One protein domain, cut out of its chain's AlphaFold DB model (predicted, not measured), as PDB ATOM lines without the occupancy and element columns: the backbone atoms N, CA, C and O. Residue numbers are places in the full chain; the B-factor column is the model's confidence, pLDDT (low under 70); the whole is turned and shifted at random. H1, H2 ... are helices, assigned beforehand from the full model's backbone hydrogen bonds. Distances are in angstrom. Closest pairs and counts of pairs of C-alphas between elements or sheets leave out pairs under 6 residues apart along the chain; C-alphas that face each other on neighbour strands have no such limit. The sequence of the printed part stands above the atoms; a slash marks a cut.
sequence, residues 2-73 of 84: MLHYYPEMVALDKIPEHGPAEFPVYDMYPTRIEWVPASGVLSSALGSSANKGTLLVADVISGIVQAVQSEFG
ATOM      1  N   MET A   2     -24.605  -0.602  26.077       98.12
ATOM      2  CA  MET A   2     -24.731  -1.839  25.276       98.12
ATOM      3  C   MET A   2     -26.125  -2.072  24.678       98.12
ATOM      4  O   MET A   2     -26.221  -2.313  23.487       98.12
ATOM      5  N   LEU A   3     -27.203  -1.875  25.444       98.12
ATOM      6  CA  LEU A   3     -28.578  -1.985  24.927       98.12
ATOM      7  C   LEU A   3     -28.918  -1.008  23.785       98.12
ATOM      8  O   LEU A   3     -29.905  -1.221  23.094       98.12
ATOM      9  N   HIS A   4     -28.158   0.079  23.621       98.25
ATOM     10  CA  HIS A   4     -28.320   1.005  22.497       98.25
ATOM     11  C   HIS A   4     -27.615   0.492  21.231       98.25
ATOM     12  O   HIS A   4     -28.170   0.623  20.148       98.25
ATOM     13  N   TYR A   5     -26.424  -0.100  21.363       98.25
ATOM     14  CA  TYR A   5     -25.612  -0.522  20.215       98.25
ATOM     15  C   TYR A   5     -25.813  -1.983  19.801       98.25
ATOM     16  O   TYR A   5     -25.919  -2.268  18.616       98.25
ATOM     17  N   TYR A   6     -25.852  -2.886  20.779       98.25
ATOM     18  CA  TYR A   6     -25.861  -4.340  20.599       98.25
ATOM     19  C   TYR A   6     -26.869  -4.980  21.565       98.25
ATOM     20  O   TYR A   6     -26.474  -5.672  22.513       98.25
ATOM     21  N   PRO A   7     -28.175  -4.689  21.425       97.62
ATOM     22  CA  PRO A   7     -29.199  -5.227  22.321       97.62
ATOM     23  C   PRO A   7     -29.233  -6.762  22.349       97.62
ATOM     24  O   PRO A   7     -29.503  -7.344  23.396       97.62
ATOM     25  N   GLU A   8     -28.903  -7.424  21.244       97.94
ATOM     26  CA  GLU A   8     -28.826  -8.882  21.109       97.94
ATOM     27  C   GLU A   8     -27.728  -9.525  21.966       97.94
ATOM     28  O   GLU A   8     -27.804 -10.711  22.280       97.94
ATOM     29  N   MET A   9     -26.735  -8.739  22.390       98.06
ATOM     30  CA  MET A   9     -25.637  -9.187  23.249       98.06
ATOM     31  C   MET A   9     -25.940  -9.001  24.745       98.06
ATOM     32  O   MET A   9     -25.074  -9.251  25.584       98.06
ATOM     33  N   VAL A  10     -27.151  -8.551  25.105       97.50
ATOM     34  CA  VAL A  10     -27.550  -8.286  26.494       97.50
ATOM     35  C   VAL A  10     -28.767  -9.128  26.880       97.50
ATOM     36  O   VAL A  10     -29.900  -8.824  26.517       97.50
ATOM     37  N   ALA A  11     -28.541 -10.153  27.701       96.69
ATOM     38  CA  ALA A  11     -29.607 -10.955  28.302       96.69
ATOM     39  C   ALA A  11     -30.186 -10.247  29.542       96.69
ATOM     40  O   ALA A  11     -29.704 -10.437  30.661       96.69
ATOM     41  N   LEU A  12     -31.193  -9.390  29.337       95.62
ATOM     42  CA  LEU A  12     -31.838  -8.609  30.406       95.62
ATOM     43  C   LEU A  12     -32.434  -9.486  31.518       95.62
ATOM     44  O   LEU A  12     -32.400  -9.104  32.684       95.62
ATOM     45  N   ASP A  13     -32.940 -10.665  31.164       95.44
ATOM     46  CA  ASP A  13     -33.525 -11.660  32.066       95.44
ATOM     47  C   ASP A  13     -32.501 -12.316  33.005       95.44
ATOM     48  O   ASP A  13     -32.881 -12.948  33.989       95.44
ATOM     49  N   LYS A  14     -31.203 -12.150  32.730       95.44
ATOM     50  CA  LYS A  14     -30.104 -12.704  33.533       95.44
ATOM     51  C   LYS A  14     -29.420 -11.670  34.423       95.44
ATOM     52  O   LYS A  14     -28.406 -11.991  35.041       95.44
ATOM     53  N   ILE A  15     -29.929 -10.437  34.476       95.44
ATOM     54  CA  ILE A  15     -29.349  -9.391  35.321       95.44
ATOM     55  C   ILE A  15     -29.603  -9.740  36.794       95.44
ATOM     56  O   ILE A  15     -30.759  -9.860  37.194       95.44
ATOM     57  N   PRO A  16     -28.549  -9.866  37.619       92.81
ATOM     58  CA  PRO A  16     -28.715 -10.131  39.039       92.81
ATOM     59  C   PRO A  16     -29.411  -8.972  39.761       92.81
ATOM     60  O   PRO A  16     -29.071  -7.803  39.560       92.81
ATOM     61  N   GLU A  17     -30.338  -9.299  40.655       91.44
ATOM     62  CA  GLU A  17     -30.987  -8.338  41.545       91.44
ATOM     63  C   GLU A  17     -30.238  -8.301  42.885       91.44
ATOM     64  O   GLU A  17     -30.490  -9.092  43.789       91.44
ATOM     65  N   HIS A  18     -29.247  -7.412  42.987       87.06
ATOM     66  CA  HIS A  18     -28.494  -7.166  44.216       87.06
ATOM     67  C   HIS A  18     -28.114  -5.686  44.347       87.06
ATOM     68  O   HIS A  18     -28.101  -4.941  43.364       87.06
ATOM     69  N   GLY A  19     -27.785  -5.266  45.569       87.56
ATOM     70  CA  GLY A  19     -27.238  -3.936  45.846       87.56
ATOM     71  C   GLY A  19     -25.820  -3.736  45.284       87.56
ATOM     72  O   GLY A  19     -25.252  -4.655  44.688       87.56
ATOM     73  N   PRO A  20     -25.234  -2.538  45.445       90.50
ATOM     74  CA  PRO A  20     -23.835  -2.306  45.099       90.50
ATOM     75  C   PRO A  20     -22.910  -3.188  45.950       90.50
ATOM     76  O   PRO A  20     -23.201  -3.463  47.112       90.50
ATOM     77  N   ALA A  21     -21.795  -3.626  45.370       92.50
ATOM     78  CA  ALA A  21     -20.748  -4.324  46.103       92.50
ATOM     79  C   ALA A  21     -20.109  -3.387  47.142       92.50
ATOM     80  O   ALA A  21     -19.832  -2.221  46.852       92.50
ATOM     81  N   GLU A  22     -19.869  -3.908  48.344       92.00
ATOM     82  CA  GLU A  22     -19.227  -3.179  49.436       92.00
ATOM     83  C   GLU A  22     -17.770  -3.617  49.565       92.00
ATOM     84  O   GLU A  22     -17.475  -4.803  49.718       92.00
ATOM     85  N   PHE A  23     -16.860  -2.647  49.525       93.25
ATOM     86  CA  PHE A  23     -15.425  -2.888  49.631       93.25
ATOM     87  C   PHE A  23     -14.842  -2.127  50.824       93.25
ATOM     88  O   PHE A  23     -15.260  -0.998  51.099       93.25
ATOM     89  N   PRO A  24     -13.862  -2.706  51.538       93.75
ATOM     90  CA  PRO A  24     -13.092  -1.954  52.515       93.75
ATOM     91  C   PRO A  24     -12.221  -0.892  51.825       93.75
ATOM     92  O   PRO A  24     -11.957  -0.950  50.629       93.75
ATOM     93  N   VAL A  25     -11.713   0.071  52.597       96.25
ATOM     94  CA  VAL A  25     -10.848   1.166  52.102       96.25
ATOM     95  C   VAL A  25      -9.402   0.730  51.798       96.25
ATOM     96  O   VAL A  25      -8.475   1.533  51.877       96.25
ATOM     97  N   TYR A  26      -9.187  -0.554  51.518       95.31
ATOM     98  CA  TYR A  26      -7.887  -1.136  51.204       95.31
ATOM     99  C   TYR A  26      -8.042  -2.365  50.304       95.31
ATOM    100  O   TYR A  26      -9.055  -3.062  50.357       95.31
ATOM    101  N   ASP A  27      -6.990  -2.667  49.549       95.31
ATOM    102  CA  ASP A  27      -6.894  -3.862  48.712       95.31
ATOM    103  C   ASP A  27      -5.989  -4.927  49.339       95.31
ATOM    104  O   ASP A  27      -5.128  -4.641  50.176       95.31
ATOM    105  N   MET A  28      -6.160  -6.175  48.906       95.75
ATOM    106  CA  MET A  28      -5.312  -7.299  49.302       95.75
ATOM    107  C   MET A  28      -4.782  -8.070  48.099       95.75
ATOM    108  O   MET A  28      -5.465  -8.213  47.085       95.75
ATOM    109  N   TYR A  29      -3.574  -8.616  48.266       95.62
ATOM    110  CA  TYR A  29      -2.906  -9.467  47.288       95.62
ATOM    111  C   TYR A  29      -2.407 -10.762  47.957       95.62
ATOM    112  O   TYR A  29      -1.705 -10.678  48.968       95.62
ATOM    113  N   PRO A  30      -2.732 -11.953  47.412       93.06
ATOM    114  CA  PRO A  30      -3.599 -12.169  46.248       93.06
ATOM    115  C   PRO A  30      -5.047 -11.710  46.499       93.06
ATOM    116  O   PRO A  30      -5.495 -11.641  47.643       93.06
ATOM    117  N   THR A  31      -5.747 -11.346  45.421       94.19
ATOM    118  CA  THR A  31      -7.093 -10.756  45.477       94.19
ATOM    119  C   THR A  31      -8.075 -11.666  46.203       94.19
ATOM    120  O   THR A  31      -8.151 -12.863  45.925       94.19
ATOM    121  N   ARG A  32      -8.876 -11.079  47.097       93.00
ATOM    122  CA  ARG A  32      -9.986 -11.771  47.755       93.00
ATOM    123  C   ARG A  32     -11.205 -11.814  46.853       93.00
ATOM    124  O   ARG A  32     -11.976 -10.862  46.777       93.00
ATOM    125  N   ILE A  33     -11.354 -12.927  46.149       92.50
ATOM    126  CA  ILE A  33     -12.449 -13.150  45.200       92.50
ATOM    127  C   ILE A  33     -13.819 -13.133  45.885       92.50
ATOM    128  O   ILE A  33     -14.804 -12.753  45.265       92.50
ATOM    129  N   GLU A  34     -13.877 -13.487  47.169       92.25
ATOM    130  CA  GLU A  34     -15.102 -13.518  47.965       92.25
ATOM    131  C   GLU A  34     -15.698 -12.128  48.242       92.25
ATOM    132  O   GLU A  34     -16.840 -12.035  48.684       92.25
ATOM    133  N   TRP A  35     -14.949 -11.052  47.986       92.50
ATOM    134  CA  TRP A  35     -15.440  -9.674  48.105       92.50
ATOM    135  C   TRP A  35     -16.240  -9.213  46.888       92.50
ATOM    136  O   TRP A  35     -16.974  -8.232  46.962       92.50
ATOM    137  N   VAL A  36     -16.110  -9.908  45.760       93.31
ATOM    138  CA  VAL A  36     -16.848  -9.608  44.536       93.31
ATOM    139  C   VAL A  36     -18.064 -10.537  44.468       93.31
ATOM    140  O   VAL A  36     -17.919 -11.740  44.696       93.31
ATOM    141  N   PRO A  37     -19.268 -10.033  44.136       92.31
ATOM    142  CA  PRO A  37     -20.421 -10.897  43.907       92.31
ATOM    143  C   PRO A  37     -20.101 -11.992  42.888       92.31
ATOM    144  O   PRO A  37     -19.405 -11.747  41.907       92.31
ATOM    145  N   ALA A  38     -20.655 -13.193  43.072       91.44
ATOM    146  CA  ALA A  38     -20.363 -14.340  42.202       91.44
ATOM    147  C   ALA A  38     -20.676 -14.089  40.712       91.44
ATOM    148  O   ALA A  38     -20.094 -14.721  39.836       91.44
ATOM    149  N   SER A  39     -21.584 -13.153  40.418       92.94
ATOM    150  CA  SER A  39     -21.902 -12.695  39.061       92.94
ATOM    151  C   SER A  39     -20.782 -11.881  38.397       92.94
ATOM    152  O   SER A  39     -20.833 -11.654  37.191       92.94
ATOM    153  N   GLY A  40     -19.817 -11.378  39.173       93.44
ATOM    154  CA  GLY A  40     -18.828 -10.379  38.759       93.44
ATOM    155  C   GLY A  40     -19.391  -8.959  38.624       93.44
ATOM    156  O   GLY A  40     -18.641  -8.019  38.367       93.44
ATOM    157  N   VAL A  41     -20.702  -8.774  38.794       94.38
ATOM    158  CA  VAL A  41     -21.371  -7.476  38.659       94.38
ATOM    159  C   VAL A  41     -21.230  -6.700  39.966       94.38
ATOM    160  O   VAL A  41     -21.653  -7.167  41.017       94.38
ATOM    161  N   LEU A  42     -20.661  -5.495  39.905       95.00
ATOM    162  CA  LEU A  42     -20.446  -4.654  41.093       95.00
ATOM    163  C   LEU A  42     -21.649  -3.780  41.453       95.00
ATOM    164  O   LEU A  42     -21.763  -3.303  42.575       95.00
ATOM    165  N   SER A  43     -22.545  -3.550  40.500       93.31
ATOM    166  CA  SER A  43     -23.799  -2.833  40.706       93.31
ATOM    167  C   SER A  43     -24.815  -3.354  39.706       93.31
ATOM    168  O   SER A  43     -24.493  -3.497  38.523       93.31
ATOM    169  N   SER A  44     -26.018  -3.681  40.179       94.69
ATOM    170  CA  SER A  44     -27.046  -4.247  39.314       94.69
ATOM    171  C   SER A  44     -27.373  -3.301  38.159       94.69
ATOM    172  O   SER A  44     -27.614  -2.108  38.342       94.69
ATOM    173  N   ALA A  45     -27.427  -3.859  36.950       95.25
ATOM    174  CA  ALA A  45     -27.850  -3.142  35.754       95.25
ATOM    175  C   ALA A  45     -29.385  -3.078  35.615       95.25
ATOM    176  O   ALA A  45     -29.884  -2.676  34.558       95.25
ATOM    177  N   LEU A  46     -30.142  -3.485  36.642       94.81
ATOM    178  CA  LEU A  46     -31.600  -3.484  36.620       94.81
ATOM    179  C   LEU A  46     -32.135  -2.076  36.317       94.81
ATOM    180  O   LEU A  46     -31.643  -1.063  36.811       94.81
ATOM    181  N   GLY A  47     -33.132  -2.001  35.437       93.56
ATOM    182  CA  GLY A  47     -33.670  -0.727  34.955       93.56
ATOM    183  C   GLY A  47     -32.823  -0.041  33.876       93.56
ATOM    184  O   GLY A  47     -33.161   1.074  33.460       93.56
ATOM    185  N   SER A  48     -31.749  -0.669  33.389       96.31
ATOM    186  CA  SER A  48     -31.088  -0.260  32.146       96.31
ATOM    187  C   SER A  48     -32.034  -0.390  30.955       96.31
ATOM    188  O   SER A  48     -32.857  -1.299  30.887       96.31
ATOM    189  N   SER A  49     -31.915   0.520  29.990       97.94
ATOM    190  CA  SER A  49     -32.714   0.491  28.765       97.94
ATOM    191  C   SER A  49     -31.930   1.024  27.572       97.94
ATOM    192  O   SER A  49     -30.952   1.763  27.737       97.94
ATOM    193  N   ALA A  50     -32.377   0.681  26.361       98.12
ATOM    194  CA  ALA A  50     -31.825   1.236  25.127       98.12
ATOM    195  C   ALA A  50     -31.939   2.768  25.108       98.12
ATOM    196  O   ALA A  50     -30.961   3.442  24.808       98.12
ATOM    197  N   ASN A  51     -33.078   3.322  25.551       98.50
ATOM    198  CA  ASN A  51     -33.295   4.771  25.622       98.50
ATOM    199  C   ASN A  51     -32.285   5.479  26.544       98.50
ATOM    200  O   ASN A  51     -31.672   6.467  26.149       98.50
ATOM    201  N   LYS A  52     -32.044   4.937  27.750       98.44
ATOM    202  CA  LYS A  52     -30.988   5.446  28.646       98.44
ATOM    203  C   LYS A  52     -29.611   5.362  27.981       98.44
ATOM    204  O   LYS A  52     -28.794   6.261  28.136       98.44
ATOM    205  N   GLY A  53     -29.368   4.290  27.227       98.44
ATOM    206  CA  GLY A  53     -28.161   4.122  26.424       98.44
ATOM    207  C   GLY A  53     -27.988   5.208  25.359       98.44
ATOM    208  O   GLY A  53     -26.900   5.768  25.287       98.44
ATOM    209  N   THR A  54     -29.036   5.527  24.595       98.62
ATOM    210  CA  THR A  54     -29.022   6.575  23.560       98.62
ATOM    211  C   THR A  54     -28.671   7.937  24.151       98.62
ATOM    212  O   THR A  54     -27.788   8.613  23.634       98.62
ATOM    213  N   LEU A  55     -29.329   8.323  25.251       98.62
ATOM    214  CA  LEU A  55     -29.084   9.607  25.917       98.62
ATOM    215  C   LEU A  55     -27.637   9.718  26.409       98.62
ATOM    216  O   LEU A  55     -26.968  10.704  26.124       98.62
ATOM    217  N   LEU A  56     -27.144   8.676  27.087       98.50
ATOM    218  CA  LEU A  56     -25.769   8.624  27.586       98.50
ATOM    219  C   LEU A  56     -24.741   8.723  26.451       98.50
ATOM    220  O   LEU A  56     -23.760   9.445  26.563       98.50
ATOM    221  N   VAL A  57     -24.958   7.996  25.355       98.56
ATOM    222  CA  VAL A  57     -24.059   8.012  24.195       98.56
ATOM    223  C   VAL A  57     -24.022   9.392  23.540       98.56
ATOM    224  O   VAL A  57     -22.936   9.885  23.245       98.56
ATOM    225  N   ALA A  58     -25.182  10.013  23.318       98.50
ATOM    226  CA  ALA A  58     -25.267  11.327  22.689       98.50
ATOM    227  C   ALA A  58     -24.556  12.405  23.521       98.50
ATOM    228  O   ALA A  58     -23.806  13.208  22.967       98.50
ATOM    229  N   ASP A  59     -24.753  12.383  24.842       98.56
ATOM    230  CA  ASP A  59     -24.109  13.309  25.774       98.56
ATOM    231  C   ASP A  59     -22.582  13.148  25.773       98.56
ATOM    232  O   ASP A  59     -21.850  14.113  25.550       98.56
ATOM    233  N   VAL A  60     -22.094  11.907  25.891       98.56
ATOM    234  CA  VAL A  60     -20.655  11.601  25.855       98.56
ATOM    235  C   VAL A  60     -20.019  12.030  24.531       98.56
ATOM    236  O   VAL A  60     -18.960  12.655  24.541       98.56
ATOM    237  N   ILE A  61     -20.650  11.737  23.389       98.38
ATOM    238  CA  ILE A  61     -20.132  12.150  22.075       98.38
ATOM    239  C   ILE A  61     -20.071  13.675  21.984       98.38
ATOM    240  O   ILE A  61     -19.041  14.214  21.586       98.38
ATOM    241  N   SER A  62     -21.144  14.369  22.370       98.06
ATOM    242  CA  SER A  62     -21.198  15.833  22.345       98.06
ATOM    243  C   SER A  62     -20.093  16.453  23.204       98.06
ATOM    244  O   SER A  62     -19.357  17.315  22.725       98.06
ATOM    245  N   GLY A  63     -19.924  15.971  24.439       98.25
ATOM    246  CA  GLY A  63     -18.888  16.454  25.352       98.25
ATOM    247  C   GLY A  63     -17.475  16.214  24.824       98.25
ATOM    248  O   GLY A  63     -16.640  17.115  24.872       98.25
ATOM    249  N   ILE A  64     -17.208  15.034  24.254       98.25
ATOM    250  CA  ILE A  64     -15.902  14.721  23.656       98.25
ATOM    251  C   ILE A  64     -15.630  15.603  22.433       98.25
ATOM    252  O   ILE A  64     -14.530  16.132  22.310       98.25
ATOM    253  N   VAL A  65     -16.607  15.792  21.540       97.69
ATOM    254  CA  VAL A  65     -16.453  16.658  20.358       97.69
ATOM    255  C   VAL A  65     -16.113  18.087  20.775       97.69
ATOM    256  O   VAL A  65     -15.160  18.649  20.244       97.69
ATOM    257  N   GLN A  66     -16.831  18.640  21.755       97.31
ATOM    258  CA  GLN A  66     -16.565  19.984  22.275       97.31
ATOM    259  C   GLN A  66     -15.166  20.093  22.889       97.31
ATOM    260  O   GLN A  66     -14.435  21.034  22.585       97.31
ATOM    261  N   ALA A  67     -14.763  19.117  23.709       97.44
ATOM    262  CA  ALA A  67     -13.429  19.097  24.305       97.44
ATOM    263  C   ALA A  67     -12.332  19.048  23.230       97.44
ATOM    264  O   ALA A  67     -11.387  19.827  23.271       97.44
ATOM    265  N   VAL A  68     -12.481  18.189  22.218       97.44
ATOM    266  CA  VAL A  68     -11.537  18.101  21.093       97.44
ATOM    267  C   VAL A  68     -11.498  19.412  20.307       97.44
ATOM    268  O   VAL A  68     -10.421  19.898  19.976       97.44
ATOM    269  N   GLN A  69     -12.649  20.015  20.011       96.25
ATOM    270  CA  GLN A  69     -12.687  21.287  19.290       96.25
ATOM    271  C   GLN A  69     -11.974  22.402  20.054       96.25
ATOM    272  O   GLN A  69     -11.183  23.131  19.456       96.25
ATOM    273  N   SER A  70     -12.187  22.474  21.366       95.25
ATOM    274  CA  SER A  70     -11.555  23.468  22.227       95.25
ATOM    275  C   SER A  70     -10.038  23.276  22.320       95.25
ATOM    276  O   SER A  70      -9.286  24.203  22.023       95.25
ATOM    277  N   GLU A  71      -9.575  22.067  22.650       97.06
ATOM    278  CA  GLU A  71      -8.150  21.787  22.891       97.06
ATOM    279  C   GLU A  71      -7.299  21.855  21.616       97.06
ATOM    280  O   GLU A  71      -6.120  22.206  21.661       97.06
ATOM    281  N   PHE A  72      -7.891  21.553  20.457       96.38
ATOM    282  CA  PHE A  72      -7.200  21.609  19.167       96.38
ATOM    283  C   PHE A  72      -7.513  22.876  18.355       96.38
ATOM    284  O   PHE A  72      -7.053  22.993  17.217       96.38
ATOM    285  N   GLY A  73      -8.272  23.831  18.908       92.56
ATOM    286  CA  GLY A  73      -8.608  25.094  18.240       92.56
ATOM    287  C   GLY A  73      -9.392  24.916  16.935       92.56
ATOM    288  O   GLY A  73      -9.173  25.658  15.977       92.56
TER     289      GLY A  73
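This is residues 2 to 73 of the 84 residues of an uncharacterized protein of Pseudomonas fluorescens (UniProt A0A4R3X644). With little regular structure, this domain is one long helix, H2, sticking out as an arm with residues 58 to 71, and a long looping stretch, residues 6 to 49, whose residues 25 to 34 also stick out; the small H1 packs on the first residues of H2. The printed part has 72 residues, 26 of them in two named helices, H1 then H2, with no named strand: all helix. It is extended, radius of gyration of the C-alphas 17.4 A, and flat, 48 by 33 by 18 A.

Start at H2, residues 50 to 71, where every O i to N i+4 pair is within hydrogen-bond range. With residues 50 to 54 alone it touches H1, residues 2 to 5; the closest C-alphas, His 4 and Ala 50, are 4.4 A apart. H1 is too short for such a pair.

Find C-alpha 50 at (-31.825, 1.236, 25.127); H2 runs 31.4 A to C-alpha 71 at (-8.150, 21.787, 22.891). H1, 5.3 A long, begins at C-alpha 2, (-24.731, -1.839, 25.276).

The farthest C-alphas, Glu 34 and Gly 73, are 49.2 A apart. The link from H1 to H2 is long, 44 residues. The printed part has no cut, and no printed residue is under pLDDT 70.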